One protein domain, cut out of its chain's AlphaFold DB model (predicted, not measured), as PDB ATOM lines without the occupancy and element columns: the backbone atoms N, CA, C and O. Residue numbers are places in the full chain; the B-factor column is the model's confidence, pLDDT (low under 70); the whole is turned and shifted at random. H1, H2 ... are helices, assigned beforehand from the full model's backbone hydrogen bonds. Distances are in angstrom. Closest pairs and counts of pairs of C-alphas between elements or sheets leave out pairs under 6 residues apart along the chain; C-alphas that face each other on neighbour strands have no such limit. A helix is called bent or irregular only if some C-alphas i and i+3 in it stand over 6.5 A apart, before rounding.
ATOM      1  N   ASP A 299     112.865 100.191 128.698       79.94
ATOM      2  CA  ASP A 299     113.331 100.767 127.433       79.94
ATOM      3  C   ASP A 299     114.411 101.832 127.630       79.94
ATOM      4  O   ASP A 299     115.362 101.915 126.849       79.94
ATOM      5  N   VAL A 300     114.279 102.669 128.663       78.69
ATOM      6  CA  VAL A 300     115.302 103.671 128.997       78.69
ATOM      7  C   VAL A 300     116.616 102.987 129.377       78.69
ATOM      8  O   VAL A 300     117.677 103.442 128.949       78.69
ATOM      9  N   GLY A 301     116.547 101.875 130.112       74.12
ATOM     10  CA  GLY A 301     117.713 101.081 130.464       74.12
ATOM     11  C   GLY A 301     118.420 100.475 129.248       74.12
ATOM     12  O   GLY A 301     119.607 100.719 129.033       74.12
ATOM     13  N   SER A 302     117.680  99.767 128.395       77.69
ATOM     14  CA  SER A 302     118.213  99.195 127.152       77.69
ATOM     15  C   SER A 302     118.831 100.250 126.236       77.69
ATOM     16  O   SER A 302     119.870 100.021 125.623       77.69
ATOM     17  N   ARG A 303     118.246 101.453 126.174       82.62
ATOM     18  CA  ARG A 303     118.817 102.577 125.417       82.62
ATOM     19  C   ARG A 303     120.167 103.021 125.974       82.62
ATOM     20  O   ARG A 303     121.044 103.345 125.179       82.62
ATOM     21  N   ILE A 304     120.347 103.039 127.294       82.69
ATOM     22  CA  ILE A 304     121.640 103.353 127.922       82.69
ATOM     23  C   ILE A 304     122.682 102.291 127.554       82.69
ATOM     24  O   ILE A 304     123.768 102.657 127.102       82.69
ATOM     25  N   PHE A 305     122.341 101.005 127.653       81.56
ATOM     26  CA  PHE A 305     123.246  99.915 127.287       81.56
ATOM     27  C   PHE A 305     123.644  99.936 125.810       81.56
ATOM     28  O   PHE A 305     124.825  99.842 125.488       81.56
ATOM     29  N   GLU A 306     122.685 100.131 124.901       84.12
ATOM     30  CA  GLU A 306     122.966 100.226 123.465       84.12
ATOM     31  C   GLU A 306     123.846 101.438 123.139       84.12
ATOM     32  O   GLU A 306     124.741 101.350 122.297       84.12
ATOM     33  N   ILE A 307     123.660 102.560 123.845       88.50
ATOM     34  CA  ILE A 307     124.575 103.700 123.743       88.50
ATOM     35  C   ILE A 307     125.971 103.306 124.234       88.50
ATOM     36  O   ILE A 307     126.940 103.574 123.528       88.50
ATOM     37  N   MET A 308     126.100 102.649 125.389       84.44
ATOM     38  CA  MET A 308     127.407 102.215 125.885       84.44
ATOM     39  C   MET A 308     128.096 101.258 124.915       84.44
ATOM     40  O   MET A 308     129.240 101.488 124.540       84.44
ATOM     41  N   LYS A 309     127.396 100.224 124.451       87.31
ATOM     42  CA  LYS A 309     127.902  99.231 123.500       87.31
ATOM     43  C   LYS A 309     128.352  99.869 122.188       87.31
ATOM     44  O   LYS A 309     129.436  99.561 121.695       87.31
ATOM     45  N   ALA A 310     127.553 100.783 121.634       91.00
ATOM     46  CA  ALA A 310     127.894 101.489 120.403       91.00
ATOM     47  C   ALA A 310     129.122 102.393 120.576       91.00
ATOM     48  O   ALA A 310     129.988 102.429 119.705       91.00
ATOM     49  N   GLU A 311     129.216 103.110 121.697       92.88
ATOM     50  CA  GLU A 311     130.319 104.038 121.943       92.88
ATOM     51  C   GLU A 311     131.608 103.323 122.388       92.88
ATOM     52  O   GLU A 311     132.696 103.794 122.059       92.88
ATOM     53  N   ILE A 312     131.519 102.180 123.079       88.69
ATOM     54  CA  ILE A 312     132.657 101.313 123.447       88.69
ATOM     55  C   ILE A 312     133.148 100.501 122.237       88.69
ATOM     56  O   ILE A 312     134.351 100.281 122.083       88.69
ATOM     57  N   GLY A 313     132.239 100.112 121.337       86.81
ATOM     58  CA  GLY A 313     132.536  99.376 120.104       86.81
ATOM     59  C   GLY A 313     132.523  97.849 120.252       86.81
ATOM     60  O   GLY A 313     132.880  97.144 119.311       86.81
ATOM     61  N   PHE A 314     132.136  97.338 121.420       86.62
ATOM     62  CA  PHE A 314     131.914  95.922 121.718       86.62
ATOM     63  C   PHE A 314     131.015  95.794 122.958       86.62
ATOM     64  O   PHE A 314     130.595  96.797 123.534       86.62
ATOM     65  N   ASP A 315     130.690  94.561 123.345       80.81
ATOM     66  CA  ASP A 315     129.841  94.283 124.505       80.81
ATOM     67  C   ASP A 315     130.464  94.822 125.817       80.81
ATOM     68  O   ASP A 315     131.577  94.405 126.160       80.81
ATOM     69  N   PRO A 316     129.777  95.715 126.563       78.88
ATOM     70  CA  PRO A 316     130.287  96.286 127.809       78.88
ATOM     71  C   PRO A 316     130.733  95.259 128.861       78.88
ATOM     72  O   PRO A 316     131.640  95.557 129.637       78.88
ATOM     73  N   LEU A 317     130.199  94.029 128.860       75.62
ATOM     74  CA  LEU A 317     130.643  92.963 129.772       75.62
ATOM     75  C   LEU A 317     132.117  92.585 129.566       75.62
ATOM     76  O   LEU A 317     132.796  92.137 130.490       75.62
ATOM     77  N   GLN A 318     132.670  92.812 128.371       76.06
ATOM     78  CA  GLN A 318     134.089  92.556 128.123       76.06
ATOM     79  C   GLN A 318     135.011  93.534 128.858       76.06
ATOM     80  O   GLN A 318     136.205  93.257 128.970       76.06
ATOM     81  N   CYS A 319     134.490  94.634 129.409       76.19
ATOM     82  CA  CYS A 319     135.274  95.591 130.184       76.19
ATOM     83  C   CYS A 319     135.859  95.004 131.474       76.19
ATOM     84  O   CYS A 319     136.887  95.494 131.943       76.19
ATOM     85  N   GLU A 320     135.319  93.893 131.989       68.62
ATOM     86  CA  GLU A 320     135.930  93.136 133.093       68.62
ATOM     87  C   GLU A 320     137.330  92.607 132.736       68.62
ATOM     88  O   GLU A 320     138.218  92.503 133.588       68.62
ATOM     89  N   ARG A 321     137.573  92.346 131.445       68.31
ATOM     90  CA  ARG A 321     138.885  91.940 130.926       68.31
ATOM     91  C   ARG A 321     139.882  93.094 130.877       68.31
ATOM     92  O   ARG A 321     141.071  92.843 130.704       68.31
ATOM     93  N   GLY A 322     139.447  94.336 131.100       63.06
ATOM     94  CA  GLY A 322     140.319  95.509 131.171       63.06
ATOM     95  C   GLY A 322     141.398  95.415 132.258       63.06
ATOM     96  O   GLY A 322     142.424  96.079 132.161       63.06
ATOM     97  N   ARG A 323     141.213  94.545 133.264       54.72
ATOM     98  CA  ARG A 323     142.234  94.248 134.286       54.72
ATOM     99  C   ARG A 323     143.442  93.482 133.732       54.72
ATOM    100  O   ARG A 323     144.523  93.571 134.308       54.72
ATOM    101  N   VAL A 324     143.249  92.702 132.670       52.50
ATOM    102  CA  VAL A 324     144.291  91.863 132.050       52.50
ATOM    103  C   VAL A 324     144.710  92.370 130.670       52.50
ATOM    104  O   VAL A 324     145.816  92.074 130.231       52.50
ATOM    105  N   ASP A 325     143.855  93.147 130.004       66.25
ATOM    106  CA  ASP A 325     144.096  93.736 128.689       66.25
ATOM    107  C   ASP A 325     143.868  95.252 128.741       66.25
ATOM    108  O   ASP A 325     142.738  95.749 128.723       66.25
ATOM    109  N   GLU A 326     144.973  95.996 128.788       73.94
ATOM    110  CA  GLU A 326     144.968  97.458 128.850       73.94
ATOM    111  C   GLU A 326     144.246  98.089 127.647       73.94
ATOM    112  O   GLU A 326     143.590  99.122 127.786       73.94
ATOM    113  N   THR A 327     144.303  97.464 126.467       80.94
ATOM    114  CA  THR A 327     143.673  98.013 125.258       80.94
ATOM    115  C   THR A 327     142.150  97.955 125.339       80.94
ATOM    116  O   THR A 327     141.473  98.896 124.914       80.94
ATOM    117  N   ILE A 328     141.609  96.890 125.938       78.62
ATOM    118  CA  ILE A 328     140.181  96.765 126.246       78.62
ATOM    119  C   ILE A 328     139.802  97.788 127.319       78.62
ATOM    120  O   ILE A 328     138.829  98.517 127.137       78.62
ATOM    121  N   GLY A 329     140.606  97.916 128.382       77.31
ATOM    122  CA  GLY A 329     140.380  98.892 129.453       77.31
ATOM    123  C   GLY A 329     140.293 100.340 128.949       77.31
ATOM    124  O   GLY A 329     139.354 101.058 129.290       77.31
ATOM    125  N   ILE A 330     141.212 100.751 128.067       80.50
ATOM    126  CA  ILE A 330     141.217 102.094 127.462       80.50
ATOM    127  C   ILE A 330     139.979 102.315 126.583       80.50
ATOM    128  O   ILE A 330     139.349 103.371 126.660       80.50
ATOM    129  N   LYS A 331     139.589 101.327 125.765       86.31
ATOM    130  CA  LYS A 331     138.380 101.429 124.931       86.31
ATOM    131  C   LYS A 331     137.111 101.532 125.772       86.31
ATOM    132  O   LYS A 331     136.244 102.337 125.446       86.31
ATOM    133  N   CYS A 332     137.027 100.772 126.860       86.19
ATOM    134  CA  CYS A 332     135.921 100.841 127.810       86.19
ATOM    135  C   CYS A 332     135.821 102.212 128.468       86.19
ATOM    136  O   CYS A 332     134.738 102.785 128.531       86.19
ATOM    137  N   PHE A 333     136.947 102.770 128.903       87.12
ATOM    138  CA  PHE A 333     136.996 104.087 129.523       87.12
ATOM    139  C   PHE A 333     136.582 105.211 128.555       87.12
ATOM    140  O   PHE A 333     135.647 105.964 128.827       87.12
ATOM    141  N   GLU A 334     137.218 105.286 127.383       88.62
ATOM    142  CA  GLU A 334     136.920 106.309 126.373       88.62
ATOM    143  C   GLU A 334     135.516 106.142 125.771       88.62
ATOM    144  O   GLU A 334     134.829 107.123 125.478       88.62
ATOM    145  N   GLY A 335     135.065 104.897 125.608       90.44
ATOM    146  CA  GLY A 335     133.705 104.575 125.194       90.44
ATOM    147  C   GLY A 335     132.669 105.006 126.227       90.44
ATOM    148  O   GLY A 335     131.690 105.648 125.861       90.44
ATOM    149  N   SER A 336     132.924 104.762 127.515       90.06
ATOM    150  CA  SER A 336     132.047 105.197 128.611       90.06
ATOM    151  C   SER A 336     131.950 106.723 128.699       90.06
ATOM    152  O   SER A 336     130.867 107.252 128.932       90.06
ATOM    153  N   LYS A 337     133.040 107.455 128.425       92.31
ATOM    154  CA  LYS A 337     133.031 108.928 128.334       92.31
ATOM    155  C   LYS A 337     132.126 109.447 127.220       92.31
ATOM    156  O   LYS A 337     131.325 110.355 127.440       92.31
ATOM    157  N   ARG A 338     132.240 108.869 126.019       93.56
ATOM    158  CA  ARG A 338     131.380 109.234 124.882       93.56
ATOM    159  C   ARG A 338     129.924 108.838 125.125       93.56
ATOM    160  O   ARG A 338     129.027 109.637 124.854       93.56
ATOM    161  N   ALA A 339     129.705 107.649 125.686       91.94
ATOM    162  CA  ALA A 339     128.389 107.156 126.073       91.94
ATOM    163  C   ALA A 339     127.718 108.103 127.063       91.94
ATOM    164  O   ALA A 339     126.594 108.533 126.819       91.94
ATOM    165  N   LEU A 340     128.427 108.500 128.120       91.81
ATOM    166  CA  LEU A 340     127.928 109.415 129.136       91.81
ATOM    167  C   LEU A 340     127.464 110.746 128.533       91.81
ATOM    168  O   LEU A 340     126.312 111.132 128.725       91.81
ATOM    169  N   ALA A 341     128.309 111.397 127.729       91.31
ATOM    170  CA  ALA A 341     127.953 112.658 127.077       91.31
ATOM    171  C   ALA A 341     126.707 112.516 126.181       91.31
ATOM    172  O   ALA A 341     125.858 113.406 126.112       91.31
ATOM    173  N   LYS A 342     126.565 111.377 125.497       91.50
ATOM    174  CA  LYS A 342     125.413 111.084 124.638       91.50
ATOM    175  C   LYS A 342     124.143 110.800 125.443       91.50
ATOM    176  O   LYS A 342     123.079 111.286 125.067       91.50
ATOM    177  N   ILE A 343     124.247 110.072 126.553       88.69
ATOM    178  CA  ILE A 343     123.133 109.784 127.466       88.69
ATOM    179  C   ILE A 343     122.603 111.081 128.098       88.69
ATOM    180  O   ILE A 343     121.386 111.287 128.148       88.69
ATOM    181  N   GLU A 344     123.498 111.981 128.518       87.44
ATOM    182  CA  GLU A 344     123.137 113.296 129.060       87.44
ATOM    183  C   GLU A 344     122.457 114.182 128.009       87.44
ATOM    184  O   GLU A 344     121.395 114.746 128.276       87.44
ATOM    185  N   ASN A 345     123.000 114.238 126.787       90.12
ATOM    186  CA  ASN A 345     122.415 115.003 125.680       90.12
ATOM    187  C   ASN A 345     121.022 114.502 125.265       90.12
ATOM    188  O   ASN A 345     120.188 115.287 124.815       90.12
ATOM    189  N   LEU A 346     120.758 113.202 125.410       87.62
ATOM    190  CA  LEU A 346     119.453 112.600 125.124       87.62
ATOM    191  C   LEU A 346     118.435 112.789 126.259       87.62
ATOM    192  O   LEU A 346     117.276 112.399 126.101       87.62
ATOM    193  N   GLY A 347     118.845 113.366 127.394       85.00
ATOM    194  CA  GLY A 347     117.968 113.612 128.534       85.00
ATOM    195  C   GLY A 347     117.356 112.333 129.110       85.00
ATOM    196  O   GLY A 347     116.217 112.358 129.564       85.00
ATOM    197  N   LEU A 348     118.065 111.198 129.069       81.50
ATOM    198  CA  LEU A 348     117.531 109.924 129.586       81.50
ATOM    199  C   LEU A 348     117.388 109.937 131.119       81.50
ATOM    200  O   LEU A 348     116.503 109.294 131.673       81.50
ATOM    201  N   VAL A 349     118.201 110.753 131.792       77.19
ATOM    202  CA  VAL A 349     118.203 110.992 133.247       77.19
ATOM    203  C   VAL A 349     116.863 111.547 133.757       77.19
ATOM    204  O   VAL A 349     116.488 111.313 134.903       77.19
ATOM    205  N   SER A 350     116.117 112.284 132.929       76.62
ATOM    206  CA  SER A 350     114.794 112.808 133.295       76.62
ATOM    207  C   SER A 350     113.639 111.867 132.934       76.62
ATOM    208  O   SER A 350     112.503 112.165 133.297       76.62
ATOM    209  N   GLN A 351     113.913 110.747 132.252       75.31
ATOM    210  CA  GLN A 351     112.906 109.781 131.792       75.31
ATOM    211  C   GLN A 351     112.664 108.643 132.802       75.31
ATOM    212  O   GLN A 351     111.585 108.063 132.804       75.31
ATOM    213  N   SER A 352     113.614 108.337 133.697       71.25
ATOM    214  CA  SER A 352     113.394 107.418 134.829       71.25
ATOM    215  C   SER A 352     114.326 107.711 136.011       71.25
ATOM    216  O   SER A 352     115.414 108.257 135.831       71.25
ATOM    217  N   GLU A 353     113.911 107.353 137.232       66.69
ATOM    218  CA  GLU A 353     114.731 107.526 138.447       66.69
ATOM    219  C   GLU A 353     115.966 106.598 138.437       66.69
ATOM    220  O   GLU A 353     117.029 106.948 138.936       66.69
ATOM    221  N   GLU A 354     115.856 105.446 137.782       63.50
ATOM    222  CA  GLU A 354     116.900 104.427 137.629       63.50
ATOM    223  C   GLU A 354     117.972 104.862 136.629       63.50
ATOM    224  O   GLU A 354     119.159 104.649 136.866       63.50
ATOM    225  N   ALA A 355     117.580 105.547 135.548       70.00
ATOM    226  CA  ALA A 355     118.532 106.147 134.617       70.00
ATOM    227  C   ALA A 355     119.437 107.171 135.309       70.00
ATOM    228  O   ALA A 355     120.605 107.287 134.947       70.00
ATOM    229  N   LYS A 356     118.933 107.881 136.331       74.81
ATOM    230  CA  LYS A 356     119.773 108.760 137.155       74.81
ATOM    231  C   LYS A 356     120.851 107.961 137.870       74.81
ATOM    232  O   LYS A 356     122.008 108.346 137.816       74.81
ATOM    233  N   PHE A 357     120.486 106.843 138.496       64.31
ATOM    234  CA  PHE A 357     121.433 106.002 139.223       64.31
ATOM    235  C   PHE A 357     122.543 105.464 138.311       64.31
ATOM    236  O   PHE A 357     123.719 105.596 138.635       64.31
ATOM    237  N   ILE A 358     122.174 104.936 137.143       69.31
ATOM    238  CA  ILE A 358     123.127 104.380 136.171       69.31
ATOM    239  C   ILE A 358     124.056 105.469 135.638       69.31
ATOM    240  O   ILE A 358     125.265 105.281 135.558       69.31
ATOM    241  N   VAL A 359     123.511 106.641 135.311       78.00
ATOM    242  CA  VAL A 359     124.309 107.763 134.805       78.00
ATOM    243  C   VAL A 359     125.246 108.318 135.872       78.00
ATOM    244  O   VAL A 359     126.392 108.625 135.555       78.00
ATOM    245  N   GLU A 360     124.809 108.420 137.126       77.12
ATOM    246  CA  GLU A 360     125.680 108.836 138.229       77.12
ATOM    247  C   GLU A 360     126.786 107.807 138.517       77.12
ATOM    248  O   GLU A 360     127.919 108.194 138.814       77.12
ATOM    249  N   ASP A 361     126.519 106.509 138.345       73.50
ATOM    250  CA  ASP A 361     127.548 105.471 138.460       73.50
ATOM    251  C   ASP A 361     128.562 105.519 137.302       73.50
ATOM    252  O   ASP A 361     129.774 105.502 137.537       73.50
ATOM    253  N   ILE A 362     128.096 105.699 136.059       79.50
ATOM    254  CA  ILE A 362     128.965 105.900 134.888       79.50
ATOM    255  C   ILE A 362     129.823 107.161 135.068       79.50
ATOM    256  O   ILE A 362     131.034 107.112 134.853       79.50
ATOM    257  N   LYS A 363     129.237 108.285 135.511       82.88
ATOM    258  CA  LYS A 363     129.965 109.534 135.818       82.88
ATOM    259  C   LYS A 363     131.090 109.311 136.803       82.88
ATOM    260  O   LYS A 363     132.189 109.827 136.608       82.88
ATOM    261  N   ARG A 364     130.817 108.556 137.863       74.75
ATOM    262  CA  ARG A 364     131.804 108.259 138.892       74.75
ATOM    263  C   ARG A 364     132.958 107.428 138.334       74.75
ATOM    264  O   ARG A 364     134.107 107.816 138.518       74.75
ATOM    265  N   HIS A 365     132.671 106.341 137.617       74.44
ATOM    266  CA  HIS A 365     133.707 105.495 137.012       74.44
ATOM    267  C   HIS A 365     134.534 106.249 135.964       74.44
ATOM    268  O   HIS A 365     135.752 106.083 135.895       74.44
ATOM    269  N   VAL A 366     133.895 107.127 135.188       84.50
ATOM    270  CA  VAL A 366     134.577 108.039 134.266       84.50
ATOM    271  C   VAL A 366     135.486 109.011 135.026       84.50
ATOM    272  O   VAL A 366     136.651 109.144 134.671       84.50
ATOM    273  N   ALA A 367     135.016 109.651 136.095       79.94
ATOM    274  CA  ALA A 367     135.841 110.576 136.875       79.94
ATOM    275  C   ALA A 367     137.046 109.875 137.535       79.94
ATOM    276  O   ALA A 367     138.162 110.403 137.534       79.94
ATOM    277  N   ASP A 368     136.844 108.663 138.057       72.50
ATOM    278  CA  ASP A 368     137.912 107.845 138.637       72.50
ATOM    279  C   ASP A 368     138.937 107.428 137.569       72.50
ATOM    280  O   ASP A 368     140.146 107.560 137.782       72.50
ATOM    281  N   GLY A 369     138.476 107.007 136.387       73.56
ATOM    282  CA  GLY A 369     139.348 106.677 135.261       73.56
ATOM    283  C   GLY A 369     140.116 107.887 134.711       73.56
ATOM    284  O   GLY A 369     141.301 107.769 134.406       73.56
ATOM    285  N   GLU A 370     139.503 109.077 134.654       82.25
ATOM    286  CA  GLU A 370     140.176 110.322 134.244       82.25
ATOM    287  C   GLU A 370     141.309 110.677 135.201       82.25
ATOM    288  O   GLU A 370     142.411 111.029 134.776       82.25
ATOM    289  N   LYS A 371     141.059 110.523 136.501       76.25
ATOM    290  CA  LYS A 371     142.069 110.726 137.534       76.25
ATOM    291  C   LYS A 371     143.213 109.719 137.402       76.25
ATOM    292  O   LYS A 371     144.372 110.120 137.487       76.25
ATOM    293  N   MET A 372     142.907 108.446 137.153       65.75
ATOM    294  CA  MET A 372     143.916 107.404 136.934       65.75
ATOM    295  C   MET A 372     144.751 107.658 135.670       65.75
ATOM    296  O   MET A 372     145.972 107.527 135.713       65.75
ATOM    297  N   MET A 373     144.131 108.081 134.566       71.88
ATOM    298  CA  MET A 373     144.830 108.406 133.315       71.88
ATOM    299  C   MET A 373     145.711 109.652 133.450       71.88
ATOM    300  O   MET A 373     146.851 109.649 132.991       71.88
ATOM    301  N   ALA A 374     145.233 110.693 134.139       72.44
ATOM    302  CA  ALA A 374     146.032 111.880 134.436       72.44
ATOM    303  C   ALA A 374     147.252 111.538 135.308       72.44
ATOM    304  O   ALA A 374     148.357 112.013 135.049       72.44
ATOM    305  N   GLN A 375     147.075 110.664 136.304       64.00
ATOM    306  CA  GLN A 375     148.176 110.150 137.120       64.00
ATOM    307  C   GLN A 375     149.143 109.285 136.301       64.00
ATOM    308  O   GLN A 375     150.351 109.391 136.490       64.00
ATOM    309  N   LYS A 376     148.642 108.481 135.352       65.88
ATOM    310  CA  LYS A 376     149.468 107.679 134.438       65.88
ATOM    311  C   LYS A 376     150.311 108.546 133.499       65.88
ATOM    312  O   LYS A 376     151.462 108.207 133.239       65.88
ATOM    313  N   GLU A 377     149.784 109.667 133.017       69.19
ATOM    314  CA  GLU A 377     150.547 110.585 132.161       69.19
ATOM    315  C   GLU A 377     151.617 111.345 132.955       69.19
ATOM    316  O   GLU A 377     152.773 111.397 132.537       69.19
ATOM    317  N   GLN A 378     151.281 111.806 134.166       67.75
ATOM    318  CA  GLN A 378     152.264 112.340 135.119       67.75
ATOM    319  C   GLN A 378     153.352 111.302 135.441       67.75
ATOM    320  O   GLN A 378     154.534 111.638 135.534       67.75
ATOM    321  N   PHE A 379     152.973 110.025 135.543       64.06
ATOM    322  CA  PHE A 379     153.906 108.912 135.704       64.06
ATOM    323  C   PHE A 379     154.806 108.746 134.476       64.06
ATOM    324  O   PHE A 379     156.011 108.606 134.629       64.06
ATOM    325  N   LYS A 380     154.301 108.843 133.247       66.94
ATOM    326  CA  LYS A 380     155.152 108.753 132.046       66.94
ATOM    327  C   LYS A 380     156.131 109.923 131.914       66.94
ATOM    328  O   LYS A 380     157.289 109.708 131.550       66.94
ATOM    329  N   GLU A 381     155.709 111.143 132.235       70.06
ATOM    330  CA  GLU A 381     156.554 112.342 132.142       70.06
ATOM    331  C   GLU A 381     157.765 112.283 133.083       70.06
ATOM    332  O   GLU A 381     158.897 112.542 132.664       70.06
ATOM    333  N   VAL A 382     157.550 111.865 134.333       68.12
ATOM    334  CA  VAL A 382     158.615 111.723 135.338       68.12
ATOM    335  C   VAL A 382     159.664 110.692 134.898       68.12
ATOM    336  O   VAL A 382     160.869 110.930 135.027       68.12
ATOM    337  N   PHE A 383     159.231 109.568 134.321       68.62
ATOM    338  CA  PHE A 383     160.125 108.472 133.937       68.62
ATOM    339  C   PHE A 383     160.887 108.770 132.639       68.62
ATOM    340  O   PHE A 383     162.050 108.383 132.519       68.62
TER     341      PHE A 383
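Overview. This is residues 299 to 383 of the 1201 residues of an uncharacterized protein of Candidatus Yanofskybacteria bacterium RIFCSPHIGHO2_02_FULL_41_11 (UniProt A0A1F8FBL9). One long straight helix, H4, makes the length of a rod-like model; H3 crosses it slantwise and folds back from H2, and on the other side of H3 from H4 are H1 and the short H2, so that H2, H3 and H4 make a shape like a Z. The last ten residues of H4, 374 to 383, stick out beyond the body. The printed part has 85 residues with four named helices in the order H1, H2, H3, H4 and no named strand, and its class is all helix. It is only just compact, close to loose, with a radius of gyration of the C-alphas of 13.9 A and spans of 47 by 21 by 16 A.

Along the chain. H1, residues 299 to 312, begins at C-alpha 299 at (113.331, 100.767, 127.433) and is 19.7 A from first to last C-alpha. H2, residues 316 to 323, is 13.7 A long and irregular, but only just: C-alphas 320 and 323 are 6.51 A apart. H3, residues 326 to 345, is 28.7 A long and begins at C-alpha 326 at (144.968, 97.458, 128.850). H4, residues 353 to 383, is 45.6 A long and ends at C-alpha 383 at (160.125, 108.472, 133.937).

Arrangement. H1, H3 and H4 form an up-and-down bundle, each running against the one before it. H1 and H3 touch at a steep tilt of 45 degrees, opposite ways; their closest C-alphas, of Ile 312 and Gly 335, are 3.8 A apart. H3 and H4 are a helical hairpin at a steep tilt of 44 degrees; H4 touches H3 with residues 359 to 369 alone, and the closest C-alphas, of Lys 337 and Val 366, are 6.2 A apart. H1 touches H4 with residues 300 to 304 alone, at a shallow tilt of 18 degrees, the same way; the closest C-alphas, of Gly 301 and Ala 355, are 6.6 A apart. H2 and H3 are a helical hairpin at a steep tilt of 41 degrees, with the C-alphas of Gly 322 and Gly 329 closest at 3.8 A. H1 and H2 only just touch, with 3 pairs of C-alphas within 8 A, the closest being those of Lys 309 and Pro 316 at 5.7 A. H2 and H4 are apart. In H1, H3 and H4 every O i to N i+4 pair is within hydrogen-bond range; in H2 it is 0 of 4, beside 4 of 5 O i to N i+3 pairs.

Size, cuts and confidence. The C-alphas farthest apart, of Asp 299 and Phe 383, are 47.9 A apart. Without residues 374 to 383, which stand free, the body spans 36 by 24 by 17 A. The printed part has no cut. The links H1 to H2 and H2 to H3 are tight, and the link H3 to H4, with 7 residues between them, is short. The mean pLDDT of the printed part is 78.1; 19 residues are under 70, among them residues 320 to 325 and 375 to 380.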